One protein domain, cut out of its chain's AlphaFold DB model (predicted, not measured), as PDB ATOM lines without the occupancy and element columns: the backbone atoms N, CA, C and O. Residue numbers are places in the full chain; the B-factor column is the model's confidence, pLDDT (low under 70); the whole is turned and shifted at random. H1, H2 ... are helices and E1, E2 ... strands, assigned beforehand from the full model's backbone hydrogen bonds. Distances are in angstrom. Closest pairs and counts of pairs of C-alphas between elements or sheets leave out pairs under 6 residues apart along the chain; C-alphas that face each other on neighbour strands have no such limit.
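AT A GLANCE: This is residues 3 to 95 of the 127 residues of the protein "Cysteine protease" of Eumeta variegata (UniProt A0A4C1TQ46). A strongly twisted sheet of five strands has helix H1 slanting over one face with its residues 10 to 18, and a long arm, residues 48 to 78 with H2 in it, reaches away from the sheet and folds back to it. The 93 printed residues, with two named helices and five named strands, run H1 E1 E2 E3 H2 E4 E5; the sheet, in the order E4 E3 E2 E1 E5, is antiparallel. The class is mixed, helices and strands. The whole is loose, with a radius of gyration of the C-alphas of 16.2 A, and elongated, spanning 55 by 30 by 20 A.

IN THESE COORDINATES: E2, residues 32 to 40, is 21.1 A long and bends by 76 degrees at residue 37. E1 is residues 22 to 29, 21.2 A; E3 43 to 47, 13.3 A; E4 79 to 82, 10.5 A; E5 91 to 94, 9.9 A, ending at C-alpha 94 (9.846, 28.197, -38.541). H1, residues 3 to 18, spans 23.6 A from C-alpha 3 (30.531, 46.013, -48.277). H2, residues 64 to 73, spans 15.1 A.

HOW THE PARTS SIT: E1, E2 and E3 form a meander, each strand the antiparallel neighbour of the one before, with hairpins E1 and E2, E2 and E3. N 34 and O 27 are 2.8 A apart, N 45 and O 38 2.8 A. At the edge strands, N 44 of E3 and O 81 of E4 are 2.8 A apart, N 23 of E1 and O 93 of E5 2.8 A. H1 is on the sheet at a height of 11.4 A, making two layers, a helix on one face of a sheet. The closest C-alphas of H1 and E2 are those of Phe 17 and Gly 38, 5.7 A. H2 is not on the sheet and is apart from H1. Every O i to N i+4 pair is within hydrogen-bond range in H1, 4 of 6 in H2.

THE WHOLE: The C-alphas farthest apart, Thr 4 and Ser 63, are 55.3 A apart. The printed part has no cut; the link from E3 to H2 is long, 16 residues. Residues 3 to 8 are under 70 in pLDDT.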
ATOM      1  N   TRP A   3      31.920  45.686 -47.926       31.16
ATOM      2  CA  TRP A   3      30.531  46.013 -48.277       31.16
ATOM      3  C   TRP A   3      29.709  44.829 -48.807       31.16
ATOM      4  O   TRP A   3      28.533  44.694 -48.482       31.16
ATOM      5  N   THR A   4      30.323  43.920 -49.569       43.03
ATOM      6  CA  THR A   4      29.638  42.733 -50.104       43.03
ATOM      7  C   THR A   4      29.228  41.746 -49.013       43.03
ATOM      8  O   THR A   4      28.207  41.082 -49.156       43.03
ATOM      9  N   LYS A   5      29.963  41.673 -47.894       49.88
ATOM     10  CA  LYS A   5      29.655  40.743 -46.797       49.88
ATOM     11  C   LYS A   5      28.354  41.118 -46.078       49.88
ATOM     12  O   LYS A   5      27.538  40.237 -45.824       49.88
ATOM     13  N   TYR A   6      28.137  42.412 -45.826       58.28
ATOM     14  CA  TYR A   6      26.895  42.911 -45.223       58.28
ATOM     15  C   TYR A   6      25.707  42.798 -46.186       58.28
ATOM     16  O   TYR A   6      24.654  42.299 -45.798       58.28
ATOM     17  N   GLY A   7      25.882  43.159 -47.462       61.16
ATOM     18  CA  GLY A   7      24.808  43.047 -48.459       61.16
ATOM     19  C   GLY A   7      24.315  41.608 -48.675       61.16
ATOM     20  O   GLY A   7      23.112  41.370 -48.769       61.16
ATOM     21  N   VAL A   8      25.228  40.628 -48.683       62.25
ATOM     22  CA  VAL A   8      24.877  39.201 -48.823       62.25
ATOM     23  C   VAL A   8      24.090  38.687 -47.610       62.25
ATOM     24  O   VAL A   8      23.154  37.906 -47.776       62.25
ATOM     25  N   GLN A   9      24.425  39.138 -46.398       74.94
ATOM     26  CA  GLN A   9      23.696  38.752 -45.187       74.94
ATOM     27  C   GLN A   9      22.260  39.287 -45.195       74.94
ATOM     28  O   GLN A   9      21.331  38.526 -44.927       74.94
ATOM     29  N   VAL A  10      22.063  40.550 -45.584       84.69
ATOM     30  CA  VAL A  10      20.727  41.161 -45.674       84.69
ATOM     31  C   VAL A  10      19.840  40.434 -46.685       84.69
ATOM     32  O   VAL A  10      18.686  40.135 -46.384       84.69
ATOM     33  N   LEU A  11      20.374  40.074 -47.855       87.69
ATOM     34  CA  LEU A  11      19.610  39.332 -48.861       87.69
ATOM     35  C   LEU A  11      19.143  37.963 -48.345       87.69
ATOM     36  O   LEU A  11      18.005  37.562 -48.584       87.69
ATOM     37  N   ASN A  12      20.007  37.239 -47.631       86.19
ATOM     38  CA  ASN A  12      19.649  35.938 -47.068       86.19
ATOM     39  C   ASN A  12      18.596  36.064 -45.959       86.19
ATOM     40  O   ASN A  12      17.695  35.235 -45.885       86.19
ATOM     41  N   LEU A  13      18.661  37.123 -45.148       89.06
ATOM     42  CA  LEU A  13      17.648  37.413 -44.133       89.06
ATOM     43  C   LEU A  13      16.278  37.702 -44.756       89.06
ATOM     44  O   LEU A  13      15.284  37.130 -44.315       89.06
ATOM     45  N   LYS A  14      16.227  38.512 -45.823       92.06
ATOM     46  CA  LYS A  14      14.992  38.759 -46.589       92.06
ATOM     47  C   LYS A  14      14.379  37.448 -47.098       92.06
ATOM     48  O   LYS A  14      13.208  37.183 -46.847       92.06
ATOM     49  N   LYS A  15      15.197  36.562 -47.681       90.88
ATOM     50  CA  LYS A  15      14.751  35.226 -48.122       90.88
ATOM     51  C   LYS A  15      14.183  34.379 -46.986       90.88
ATOM     52  O   LYS A  15      13.211  33.666 -47.200       90.88
ATOM     53  N   CYS A  16      14.760  34.437 -45.785       89.81
ATOM     54  CA  CYS A  16      14.223  33.710 -44.635       89.81
ATOM     55  C   CYS A  16      12.812  34.184 -44.253       89.81
ATOM     56  O   CYS A  16      11.986  33.347 -43.895       89.81
ATOM     57  N   PHE A  17      12.514  35.484 -44.375       91.56
ATOM     58  CA  PHE A  17      11.160  36.003 -44.146       91.56
ATOM     59  C   PHE A  17      10.142  35.518 -45.189       91.56
ATOM     60  O   PHE A  17       8.967  35.369 -44.862       91.56
ATOM     61  N   GLU A  18      10.592  35.238 -46.412       91.25
ATOM     62  CA  GLU A  18       9.763  34.768 -47.532       91.25
ATOM     63  C   GLU A  18       9.501  33.252 -47.513       91.25
ATOM     64  O   GLU A  18       8.695  32.748 -48.299       91.25
ATOM     65  N   LEU A  19      10.162  32.496 -46.628       88.69
ATOM     66  CA  LEU A  19       9.957  31.054 -46.523       88.69
ATOM     67  C   LEU A  19       8.534  30.722 -46.059       88.69
ATOM     68  O   LEU A  19       8.017  31.271 -45.084       88.69
ATOM     69  N   VAL A  20       7.932  29.721 -46.701       84.62
ATOM     70  CA  VAL A  20       6.633  29.181 -46.288       84.62
ATOM     71  C   VAL A  20       6.747  28.606 -44.875       84.62
ATOM     72  O   VAL A  20       7.535  27.698 -44.613       84.62
ATOM     73  N   GLY A  21       5.944  29.135 -43.952       84.75
ATOM     74  CA  GLY A  21       5.980  28.747 -42.542       84.75
ATOM     75  C   GLY A  21       7.044  29.471 -41.716       84.75
ATOM     76  O   GLY A  21       7.337  29.016 -40.611       84.75
ATOM     77  N   ASN A  22       7.622  30.565 -42.217       89.12
ATOM     78  CA  ASN A  22       8.329  31.525 -41.380       89.12
ATOM     79  C   ASN A  22       7.383  32.074 -40.293       89.12
ATOM     80  O   ASN A  22       6.256  32.473 -40.580       89.12
ATOM     81  N   CYS A  23       7.860  32.094 -39.052       91.75
ATOM     82  CA  CYS A  23       7.181  32.688 -37.901       91.75
ATOM     83  C   CYS A  23       7.986  33.868 -37.336       91.75
ATOM     84  O   CYS A  23       7.876  34.167 -36.150       91.75
ATOM     85  N   GLY A  24       8.827  34.505 -38.149       92.50
ATOM     86  CA  GLY A  24       9.646  35.643 -37.749       92.50
ATOM     87  C   GLY A  24      11.012  35.253 -37.187       92.50
ATOM     88  O   GLY A  24      11.465  34.109 -37.292       92.50
ATOM     89  N   MET A  25      11.689  36.234 -36.598       93.31
ATOM     90  CA  MET A  25      13.019  36.078 -36.011       93.31
ATOM     91  C   MET A  25      13.095  36.772 -34.655       93.31
ATOM     92  O   MET A  25      12.488  37.820 -34.458       93.31
ATOM     93  N   ILE A  26      13.874  36.220 -33.731       92.88
ATOM     94  CA  ILE A  26      14.222  36.884 -32.468       92.88
ATOM     95  C   ILE A  26      15.664  37.367 -32.572       92.88
ATOM     96  O   ILE A  26      16.544  36.631 -33.019       92.88
ATOM     97  N   GLY A  27      15.898  38.606 -32.164       92.62
ATOM     98  CA  GLY A  27      17.206  39.240 -32.195       92.62
ATOM     99  C   GLY A  27      17.125  40.601 -31.533       92.62
ATOM    100  O   GLY A  27      16.462  40.727 -30.509       92.62
ATOM    101  N   GLY A  28      17.736  41.629 -32.121       90.94
ATOM    102  CA  GLY A  28      17.499  42.999 -31.680       90.94
ATOM    103  C   GLY A  28      18.637  43.957 -31.983       90.94
ATOM    104  O   GLY A  28      19.292  43.856 -33.017       90.94
ATOM    105  N   ARG A  29      18.838  44.895 -31.061       88.94
ATOM    106  CA  ARG A  29      19.995  45.790 -30.964       88.94
ATOM    107  C   ARG A  29      20.799  45.419 -29.713       88.94
ATOM    108  O   ARG A  29      20.261  44.737 -28.835       88.94
ATOM    109  N   PRO A  30      22.044  45.900 -29.563       83.88
ATOM    110  CA  PRO A  30      22.758  45.774 -28.299       83.88
ATOM    111  C   PRO A  30      21.885  46.241 -27.123       83.88
ATOM    112  O   PRO A  30      21.374  47.359 -27.131       83.88
ATOM    113  N   ASN A  31      21.707  45.366 -26.129       86.62
ATOM    114  CA  ASN A  31      20.867  45.563 -24.935       86.62
ATOM    115  C   ASN A  31      19.352  45.703 -25.173       86.62
ATOM    116  O   ASN A  31      18.639  46.083 -24.248       86.62
ATOM    117  N   GLN A  32      18.844  45.398 -26.369       92.31
ATOM    118  CA  GLN A  32      17.419  45.537 -26.668       92.31
ATOM    119  C   GLN A  32      16.928  44.417 -27.589       92.31
ATOM    120  O   GLN A  32      17.132  44.469 -28.801       92.31
ATOM    121  N   ALA A  33      16.255  43.415 -27.019       93.12
ATOM    122  CA  ALA A  33      15.706  42.282 -27.763       93.12
ATOM    123  C   ALA A  33      14.391  42.621 -28.495       93.12
ATOM    124  O   ALA A  33      13.429  43.084 -27.892       93.12
ATOM    125  N   LEU A  34      14.325  42.350 -29.794       95.31
ATOM    126  CA  LEU A  34      13.177  42.638 -30.650       95.31
ATOM    127  C   LEU A  34      12.679  41.358 -31.321       95.31
ATOM    128  O   LEU A  34      13.455  40.435 -31.597       95.31
ATOM    129  N   TYR A  35      11.383  41.324 -31.622       95.31
ATOM    130  CA  TYR A  35      10.786  40.268 -32.433       95.31
ATOM    131  C   TYR A  35      10.505  40.793 -33.838       95.31
ATOM    132  O   TYR A  35       9.671  41.677 -34.019       95.31
ATOM    133  N   PHE A  36      11.211  40.260 -34.830       95.38
ATOM    134  CA  PHE A  36      11.117  40.664 -36.225       95.38
ATOM    135  C   PHE A  36      10.068  39.838 -36.972       95.38
ATOM    136  O   PHE A  36      10.100  38.607 -36.957       95.38
ATOM    137  N   LEU A  37       9.166  40.521 -37.668       94.38
ATOM    138  CA  LEU A  37       7.969  39.938 -38.292       94.38
ATOM    139  C   LEU A  37       8.163  39.723 -39.798       94.38
ATOM    140  O   LEU A  37       7.625  38.787 -40.383       94.38
ATOM    141  N   GLY A  38       8.905  40.635 -40.423       94.38
ATOM    142  CA  GLY A  38       9.007  40.787 -41.868       94.38
ATOM    143  C   GLY A  38       9.851  42.004 -42.218       94.38
ATOM    144  O   GLY A  38      10.548  42.544 -41.361       94.38
ATOM    145  N   TYR A  39       9.781  42.455 -43.465       95.88
ATOM    146  CA  TYR A  39      10.581  43.581 -43.936       95.88
ATOM    147  C   TYR A  39       9.865  44.372 -45.033       95.88
ATOM    148  O   TYR A  39       8.954  43.863 -45.683       95.88
ATOM    149  N   VAL A  40      10.292  45.618 -45.231       95.12
ATOM    150  CA  VAL A  40       9.914  46.487 -46.351       95.12
ATOM    151  C   VAL A  40      11.174  47.213 -46.799       95.12
ATOM    152  O   VAL A  40      11.853  47.824 -45.975       95.12
ATOM    153  N   ASP A  41      11.496  47.138 -48.089       93.69
ATOM    154  CA  ASP A  41      12.737  47.682 -48.646       93.69
ATOM    155  C   ASP A  41      13.964  47.206 -47.848       93.69
ATOM    156  O   ASP A  41      14.198  45.998 -47.749       93.69
ATOM    157  N   ASP A  42      14.737  48.126 -47.268       92.38
ATOM    158  CA  ASP A  42      15.927  47.851 -46.452       92.38
ATOM    159  C   ASP A  42      15.683  47.974 -44.938       92.38
ATOM    160  O   ASP A  42      16.625  48.052 -44.137       92.38
ATOM    161  N   GLU A  43      14.417  47.915 -44.530       94.44
ATOM    162  CA  GLU A  43      14.006  47.956 -43.133       94.44
ATOM    163  C   GLU A  43      13.278  46.679 -42.714       94.44
ATOM    164  O   GLU A  43      12.411  46.161 -43.415       94.44
ATOM    165  N   VAL A  44      13.610  46.188 -41.526       94.75
ATOM    166  CA  VAL A  44      12.904  45.104 -40.854       94.75
ATOM    167  C   VAL A  44      11.782  45.680 -39.989       94.75
ATOM    168  O   VAL A  44      11.938  46.719 -39.340       94.75
ATOM    169  N   LEU A  45      10.645  44.994 -39.980       96.19
ATOM    170  CA  LEU A  45       9.502  45.289 -39.125       96.19
ATOM    171  C   LEU A  45       9.624  44.505 -37.820       96.19
ATOM    172  O   LEU A  45       9.915  43.306 -37.860       96.19
ATOM    173  N   TYR A  46       9.367  45.145 -36.678       95.62
ATOM    174  CA  TYR A  46       9.476  44.498 -35.370       95.62
ATOM    175  C   TYR A  46       8.379  44.875 -34.374       95.62
ATOM    176  O   TYR A  46       7.736  45.921 -34.483       95.62
ATOM    177  N   LEU A  47       8.222  44.015 -33.368       95.31
ATOM    178  CA  LEU A  47       7.541  44.294 -32.108       95.31
ATOM    179  C   LEU A  47       8.576  44.474 -30.994       95.31
ATOM    180  O   LEU A  47       9.568  43.742 -30.926       95.31
ATOM    181  N   ASP A  48       8.333  45.465 -30.139       94.31
ATOM    182  CA  ASP A  48       9.228  45.867 -29.059       94.31
ATOM    183  C   ASP A  48       8.596  45.549 -27.691       94.31
ATOM    184  O   ASP A  48       7.604  46.177 -27.320       94.31
ATOM    185  N   PRO A  49       9.146  44.595 -26.919       93.25
ATOM    186  CA  PRO A  49       8.616  44.248 -25.606       93.25
ATOM    187  C   PRO A  49       9.050  45.207 -24.483       93.25
ATOM    188  O   PRO A  49       8.648  45.004 -23.340       93.25
ATOM    189  N   HIS A  50       9.858  46.244 -24.742       92.38
ATOM    190  CA  HIS A  50      10.435  47.107 -23.693       92.38
ATOM    191  C   HIS A  50       9.462  48.157 -23.135       92.38
ATOM    192  O   HIS A  50       9.877  49.200 -22.629       92.38
ATOM    193  N   THR A  51       8.160  47.881 -23.197       90.25
ATOM    194  CA  THR A  51       7.124  48.685 -22.550       90.25
ATOM    195  C   THR A  51       6.482  47.865 -21.443       90.25
ATOM    196  O   THR A  51       5.818  46.864 -21.702       90.25
ATOM    197  N   THR A  52       6.658  48.301 -20.198       93.38
ATOM    198  CA  THR A  52       6.013  47.661 -19.049       93.38
ATOM    199  C   THR A  52       4.511  47.914 -19.084       93.38
ATOM    200  O   THR A  52       4.063  49.055 -19.199       93.38
ATOM    201  N   GLN A  53       3.731  46.850 -18.935       91.62
ATOM    202  CA  GLN A  53       2.274  46.899 -18.844       91.62
ATOM    203  C   GLN A  53       1.821  46.433 -17.457       91.62
ATOM    204  O   GLN A  53       2.573  45.784 -16.724       91.62
ATOM    205  N   ARG A  54       0.593  46.788 -17.066       91.56
ATOM    206  CA  ARG A  54       0.000  46.281 -15.819       91.56
ATOM    207  C   ARG A  54      -0.187  44.767 -15.931       91.56
ATOM    208  O   ARG A  54      -0.531  44.277 -16.997       91.56
ATOM    209  N   SER A  55       0.031  44.041 -14.838       91.62
ATOM    210  CA  SER A  55      -0.219  42.597 -14.795       91.62
ATOM    211  C   SER A  55      -1.713  42.314 -14.628       91.62
ATOM    212  O   SER A  55      -2.400  43.028 -13.898       91.62
ATOM    213  N   GLY A  56      -2.201  41.268 -15.289       87.75
ATOM    214  CA  GLY A  56      -3.605  40.871 -15.298       87.75
ATOM    215  C   GLY A  56      -3.797  39.547 -16.031       87.75
ATOM    216  O   GLY A  56      -2.834  38.920 -16.473       87.75
ATOM    217  N   THR A  57      -5.041  39.093 -16.148       88.75
ATOM    218  CA  THR A  57      -5.387  37.856 -16.858       88.75
ATOM    219  C   THR A  57      -6.490  38.153 -17.858       88.75
ATOM    220  O   THR A  57      -7.474  38.798 -17.511       88.75
ATOM    221  N   VAL A  58      -6.321  37.670 -19.087       90.38
ATOM    222  CA  VAL A  58      -7.373  37.672 -20.105       90.38
ATOM    223  C   VAL A  58      -7.998  36.282 -20.099       90.38
ATOM    224  O   VAL A  58      -7.334  35.304 -20.447       90.38
ATOM    225  N   GLY A  59      -9.245  36.183 -19.636       90.75
ATOM    226  CA  GLY A  59     -10.020  34.952 -19.649       90.75
ATOM    227  C   GLY A  59     -10.786  34.775 -20.959       90.75
ATOM    228  O   GLY A  59     -10.218  34.768 -22.049       90.75
ATOM    229  N   GLN A  60     -12.104  34.621 -20.849       92.81
ATOM    230  CA  GLN A  60     -13.000  34.419 -21.994       92.81
ATOM    231  C   GLN A  60     -13.510  35.738 -22.605       92.81
ATOM    232  O   GLN A  60     -14.357  35.696 -23.495       92.81
ATOM    233  N   LYS A  61     -12.996  36.893 -22.152       91.31
ATOM    234  CA  LYS A  61     -13.389  38.237 -22.617       91.31
ATOM    235  C   LYS A  61     -14.883  38.504 -22.399       91.31
ATOM    236  O   LYS A  61     -15.583  38.968 -23.296       91.31
ATOM    237  N   THR A  62     -15.390  38.154 -21.215       93.00
ATOM    238  CA  THR A  62     -16.815  38.301 -20.863       93.00
ATOM    239  C   THR A  62     -17.133  39.653 -20.232       93.00
ATOM    240  O   THR A  62     -18.296  40.053 -20.210       93.00
ATOM    241  N   SER A  63     -16.120  40.363 -19.735       93.56
ATOM    242  CA  SER A  63     -16.240  41.718 -19.188       93.56
ATOM    243  C   SER A  63     -15.515  42.743 -20.062       93.56
ATOM    244  O   SER A  63     -14.557  42.402 -20.756       93.56
ATOM    245  N   GLN A  64     -15.950  44.006 -20.001       93.38
ATOM    246  CA  GLN A  64     -15.286  45.094 -20.725       93.38
ATOM    247  C   GLN A  64     -13.834  45.275 -20.262       93.38
ATOM    248  O   GLN A  64     -12.957  45.467 -21.093       93.38
ATOM    249  N   ASP A  65     -13.566  45.101 -18.966       91.50
ATOM    250  CA  ASP A  65     -12.211  45.196 -18.415       91.50
ATOM    251  C   ASP A  65     -11.261  44.147 -19.024       91.50
ATOM    252  O   ASP A  65     -10.106  44.456 -19.311       91.50
ATOM    253  N   GLU A  66     -11.728  42.913 -19.257       93.50
ATOM    254  CA  GLU A  66     -10.925  41.880 -19.930       93.50
ATOM    255  C   GLU A  66     -10.664  42.209 -21.404       93.50
ATOM    256  O   GLU A  66      -9.585  41.904 -21.911       93.50
ATOM    257  N   ILE A  67     -11.642  42.811 -22.089       92.88
ATOM    258  CA  ILE A  67     -11.516  43.230 -23.491       92.88
ATOM    259  C   ILE A  67     -10.502  44.373 -23.595       92.88
ATOM    260  O   ILE A  67      -9.541  44.268 -24.352       92.88
ATOM    261  N   ASP A  68     -10.660  45.414 -22.778       92.75
ATOM    262  CA  ASP A  68      -9.759  46.569 -22.743       92.75
ATOM    263  C   ASP A  68      -8.331  46.152 -22.357       92.75
ATOM    264  O   ASP A  68      -7.345  46.708 -22.846       92.75
ATOM    265  N   PHE A  69      -8.195  45.145 -21.487       94.06
ATOM    266  CA  PHE A  69      -6.895  44.593 -21.120       94.06
ATOM    267  C   PHE A  69      -6.269  43.765 -22.252       94.06
ATOM    268  O   PHE A  69      -5.069  43.893 -22.501       94.06
ATOM    269  N   ASP A  70      -7.051  42.967 -22.984       94.50
ATOM    270  CA  ASP A  70      -6.588  42.223 -24.163       94.50
ATOM    271  C   ASP A  70      -6.016  43.145 -25.250       94.50
ATOM    272  O   ASP A  70      -4.972  42.840 -25.830       94.50
ATOM    273  N   GLU A  71      -6.621  44.320 -25.456       93.19
ATOM    274  CA  GLU A  71      -6.122  45.315 -26.412       93.19
ATOM    275  C   GLU A  71      -4.665  45.727 -26.144       93.19
ATOM    276  O   GLU A  71      -3.939  46.070 -27.078       93.19
ATOM    277  N   THR A  72      -4.192  45.641 -24.895       92.44
ATOM    278  CA  THR A  72      -2.800  45.972 -24.547       92.44
ATOM    279  C   THR A  72      -1.778  44.984 -25.123       92.44
ATOM    280  O   THR A  72      -0.628  45.365 -25.365       92.44
ATOM    281  N   PHE A  73      -2.189  43.752 -25.440       92.31
ATOM    282  CA  PHE A  73      -1.341  42.742 -26.088       92.31
ATOM    283  C   PHE A  73      -1.284  42.896 -27.616       92.31
ATOM    284  O   PHE A  73      -0.492  42.222 -28.280       92.31
ATOM    285  N   HIS A  74      -2.072  43.809 -28.191       92.00
ATOM    286  CA  HIS A  74      -2.140  44.057 -29.627       92.00
ATOM    287  C   HIS A  74      -1.506  45.406 -29.992       92.00
ATOM    288  O   HIS A  74      -2.053  46.480 -29.751       92.00
ATOM    289  N   HIS A  75      -0.344  45.366 -30.643       87.62
ATOM    290  CA  HIS A  75       0.290  46.581 -31.158       87.62
ATOM    291  C   HIS A  75      -0.402  47.067 -32.437       87.62
ATOM    292  O   HIS A  75      -0.474  46.342 -33.428       87.62
ATOM    293  N   LYS A  76      -0.857  48.329 -32.442       87.44
ATOM    294  CA  LYS A  76      -1.478  48.970 -33.621       87.44
ATOM    295  C   LYS A  76      -0.482  49.259 -34.748       87.44
ATOM    296  O   LYS A  76      -0.880  49.361 -35.903       87.44
ATOM    297  N   TYR A  77       0.801  49.390 -34.414       88.44
ATOM    298  CA  TYR A  77       1.865  49.736 -35.351       88.44
ATOM    299  C   TYR A  77       3.090  48.858 -35.107       88.44
ATOM    300  O   TYR A  77       3.428  48.568 -33.959       88.44
ATOM    301  N   ALA A  78       3.769  48.472 -36.186       90.94
ATOM    302  CA  ALA A  78       5.066  47.813 -36.116       90.94
ATOM    303  C   ALA A  78       6.191  48.855 -36.171       90.94
ATOM    304  O   ALA A  78       6.128  49.810 -36.951       90.94
ATOM    305  N   GLY A  79       7.233  48.652 -35.365       93.88
ATOM    306  CA  GLY A  79       8.461  49.436 -35.452       93.88
ATOM    307  C   GLY A  79       9.241  49.100 -36.723       93.88
ATOM    308  O   GLY A  79       9.091  48.013 -37.283       93.88
ATOM    309  N   ARG A  80      10.087  50.032 -37.175       95.44
ATOM    310  CA  ARG A  80      10.971  49.865 -38.342       95.44
ATOM    311  C   ARG A  80      12.421  50.077 -37.934       95.44
ATOM    312  O   ARG A  80      12.716  50.965 -37.131       95.44
ATOM    313  N   LEU A  81      13.308  49.219 -38.420       93.38
ATOM    314  CA  LEU A  81      14.742  49.274 -38.145       93.38
ATOM    315  C   LEU A  81      15.501  48.950 -39.429       93.38
ATOM    316  O   LEU A  81      15.184  47.972 -40.096       93.38
ATOM    317  N   HIS A  82      16.535  49.712 -39.768       93.81
ATOM    318  CA  HIS A  82      17.372  49.356 -40.913       93.81
ATOM    319  C   HIS A  82      18.124  48.049 -40.624       93.81
ATOM    320  O   HIS A  82      18.697  47.894 -39.545       93.81
ATOM    321  N   PHE A  83      18.215  47.136 -41.600       90.38
ATOM    322  CA  PHE A  83      18.973  45.880 -41.444       90.38
ATOM    323  C   PHE A  83      20.415  46.068 -40.929       90.38
ATOM    324  O   PHE A  83      20.929  45.205 -40.227       90.38
ATOM    325  N   ALA A  84      21.062  47.199 -41.240       88.88
ATOM    326  CA  ALA A  84      22.416  47.520 -40.785       88.88
ATOM    327  C   ALA A  84      22.520  47.788 -39.271       88.88
ATOM    328  O   ALA A  84      23.620  47.791 -38.728       88.88
ATOM    329  N   GLN A  85      21.395  48.040 -38.600       89.12
ATOM    330  CA  GLN A  85      21.321  48.310 -37.162       89.12
ATOM    331  C   GLN A  85      20.943  47.067 -36.346       89.12
ATOM    332  O   GLN A  85      20.869  47.149 -35.121       89.12
ATOM    333  N   MET A  86      20.678  45.934 -37.003       88.06
ATOM    334  CA  MET A  86      20.418  44.678 -36.308       88.06
ATOM    335  C   MET A  86      21.710  44.074 -35.769       88.06
ATOM    336  O   MET A  86      22.753  44.100 -36.424       88.06
ATOM    337  N   ASP A  87      21.608  43.471 -34.592       88.25
ATOM    338  CA  ASP A  87      22.656  42.628 -34.043       88.25
ATOM    339  C   ASP A  87      22.841  41.364 -34.913       88.25
ATOM    340  O   ASP A  87      21.854  40.792 -35.386       88.25
ATOM    341  N   PRO A  88      24.085  40.909 -35.157       83.88
ATOM    342  CA  PRO A  88      24.345  39.704 -35.945       83.88
ATOM    343  C   PRO A  88      23.852  38.405 -35.281       83.88
ATOM    344  O   PRO A  88      23.748  37.384 -35.964       83.88
ATOM    345  N   SER A  89      23.561  38.413 -33.976       85.12
ATOM    346  CA  SER A  89      22.985  37.278 -33.254       85.12
ATOM    347  C   SER A  89      21.467  37.227 -33.445       85.12
ATOM    348  O   SER A  89      20.716  37.973 -32.816       85.12
ATOM    349  N   LEU A  90      21.008  36.328 -34.321       88.38
ATOM    350  CA  LEU A  90      19.597  36.164 -34.683       88.38
ATOM    351  C   LEU A  90      19.175  34.692 -34.619       88.38
ATOM    352  O   LEU A  90      19.931  33.795 -34.997       88.38
ATOM    353  N   ALA A  91      17.930  34.449 -34.218       90.12
ATOM    354  CA  ALA A  91      17.288  33.139 -34.251       90.12
ATOM    355  C   ALA A  91      16.067  33.170 -35.181       90.12
ATOM    356  O   ALA A  91      15.118  33.917 -34.943       90.12
ATOM    357  N   VAL A  92      16.074  32.340 -36.228       88.62
ATOM    358  CA  VAL A  92      14.944  32.197 -37.161       88.62
ATOM    359  C   VAL A  92      13.945  31.180 -36.620       88.62
ATOM    360  O   VAL A  92      14.327  30.080 -36.218       88.62
ATOM    361  N   ILE A  93      12.658  31.525 -36.653       87.75
ATOM    362  CA  ILE A  93      11.579  30.660 -36.184       87.75
ATOM    363  C   ILE A  93      10.796  30.150 -37.390       87.75
ATOM    364  O   ILE A  93      10.269  30.924 -38.183       87.75
ATOM    365  N   SER A  94      10.671  28.829 -37.511       84.56
ATOM    366  CA  SER A  94       9.846  28.197 -38.541       84.56
ATOM    367  C   SER A  94       8.821  27.256 -37.922       84.56
ATOM    368  O   SER A  94       9.150  26.403 -37.094       84.56
ATOM    369  N   ARG A  95       7.572  27.357 -38.383       80.38
ATOM    370  CA  ARG A  95       6.459  26.489 -37.988       80.38
ATOM    371  C   ARG A  95       6.759  25.012 -38.229       80.38
ATOM    372  O   ARG A  95       6.340  24.174 -37.437       80.38
TER     373      ARG A  95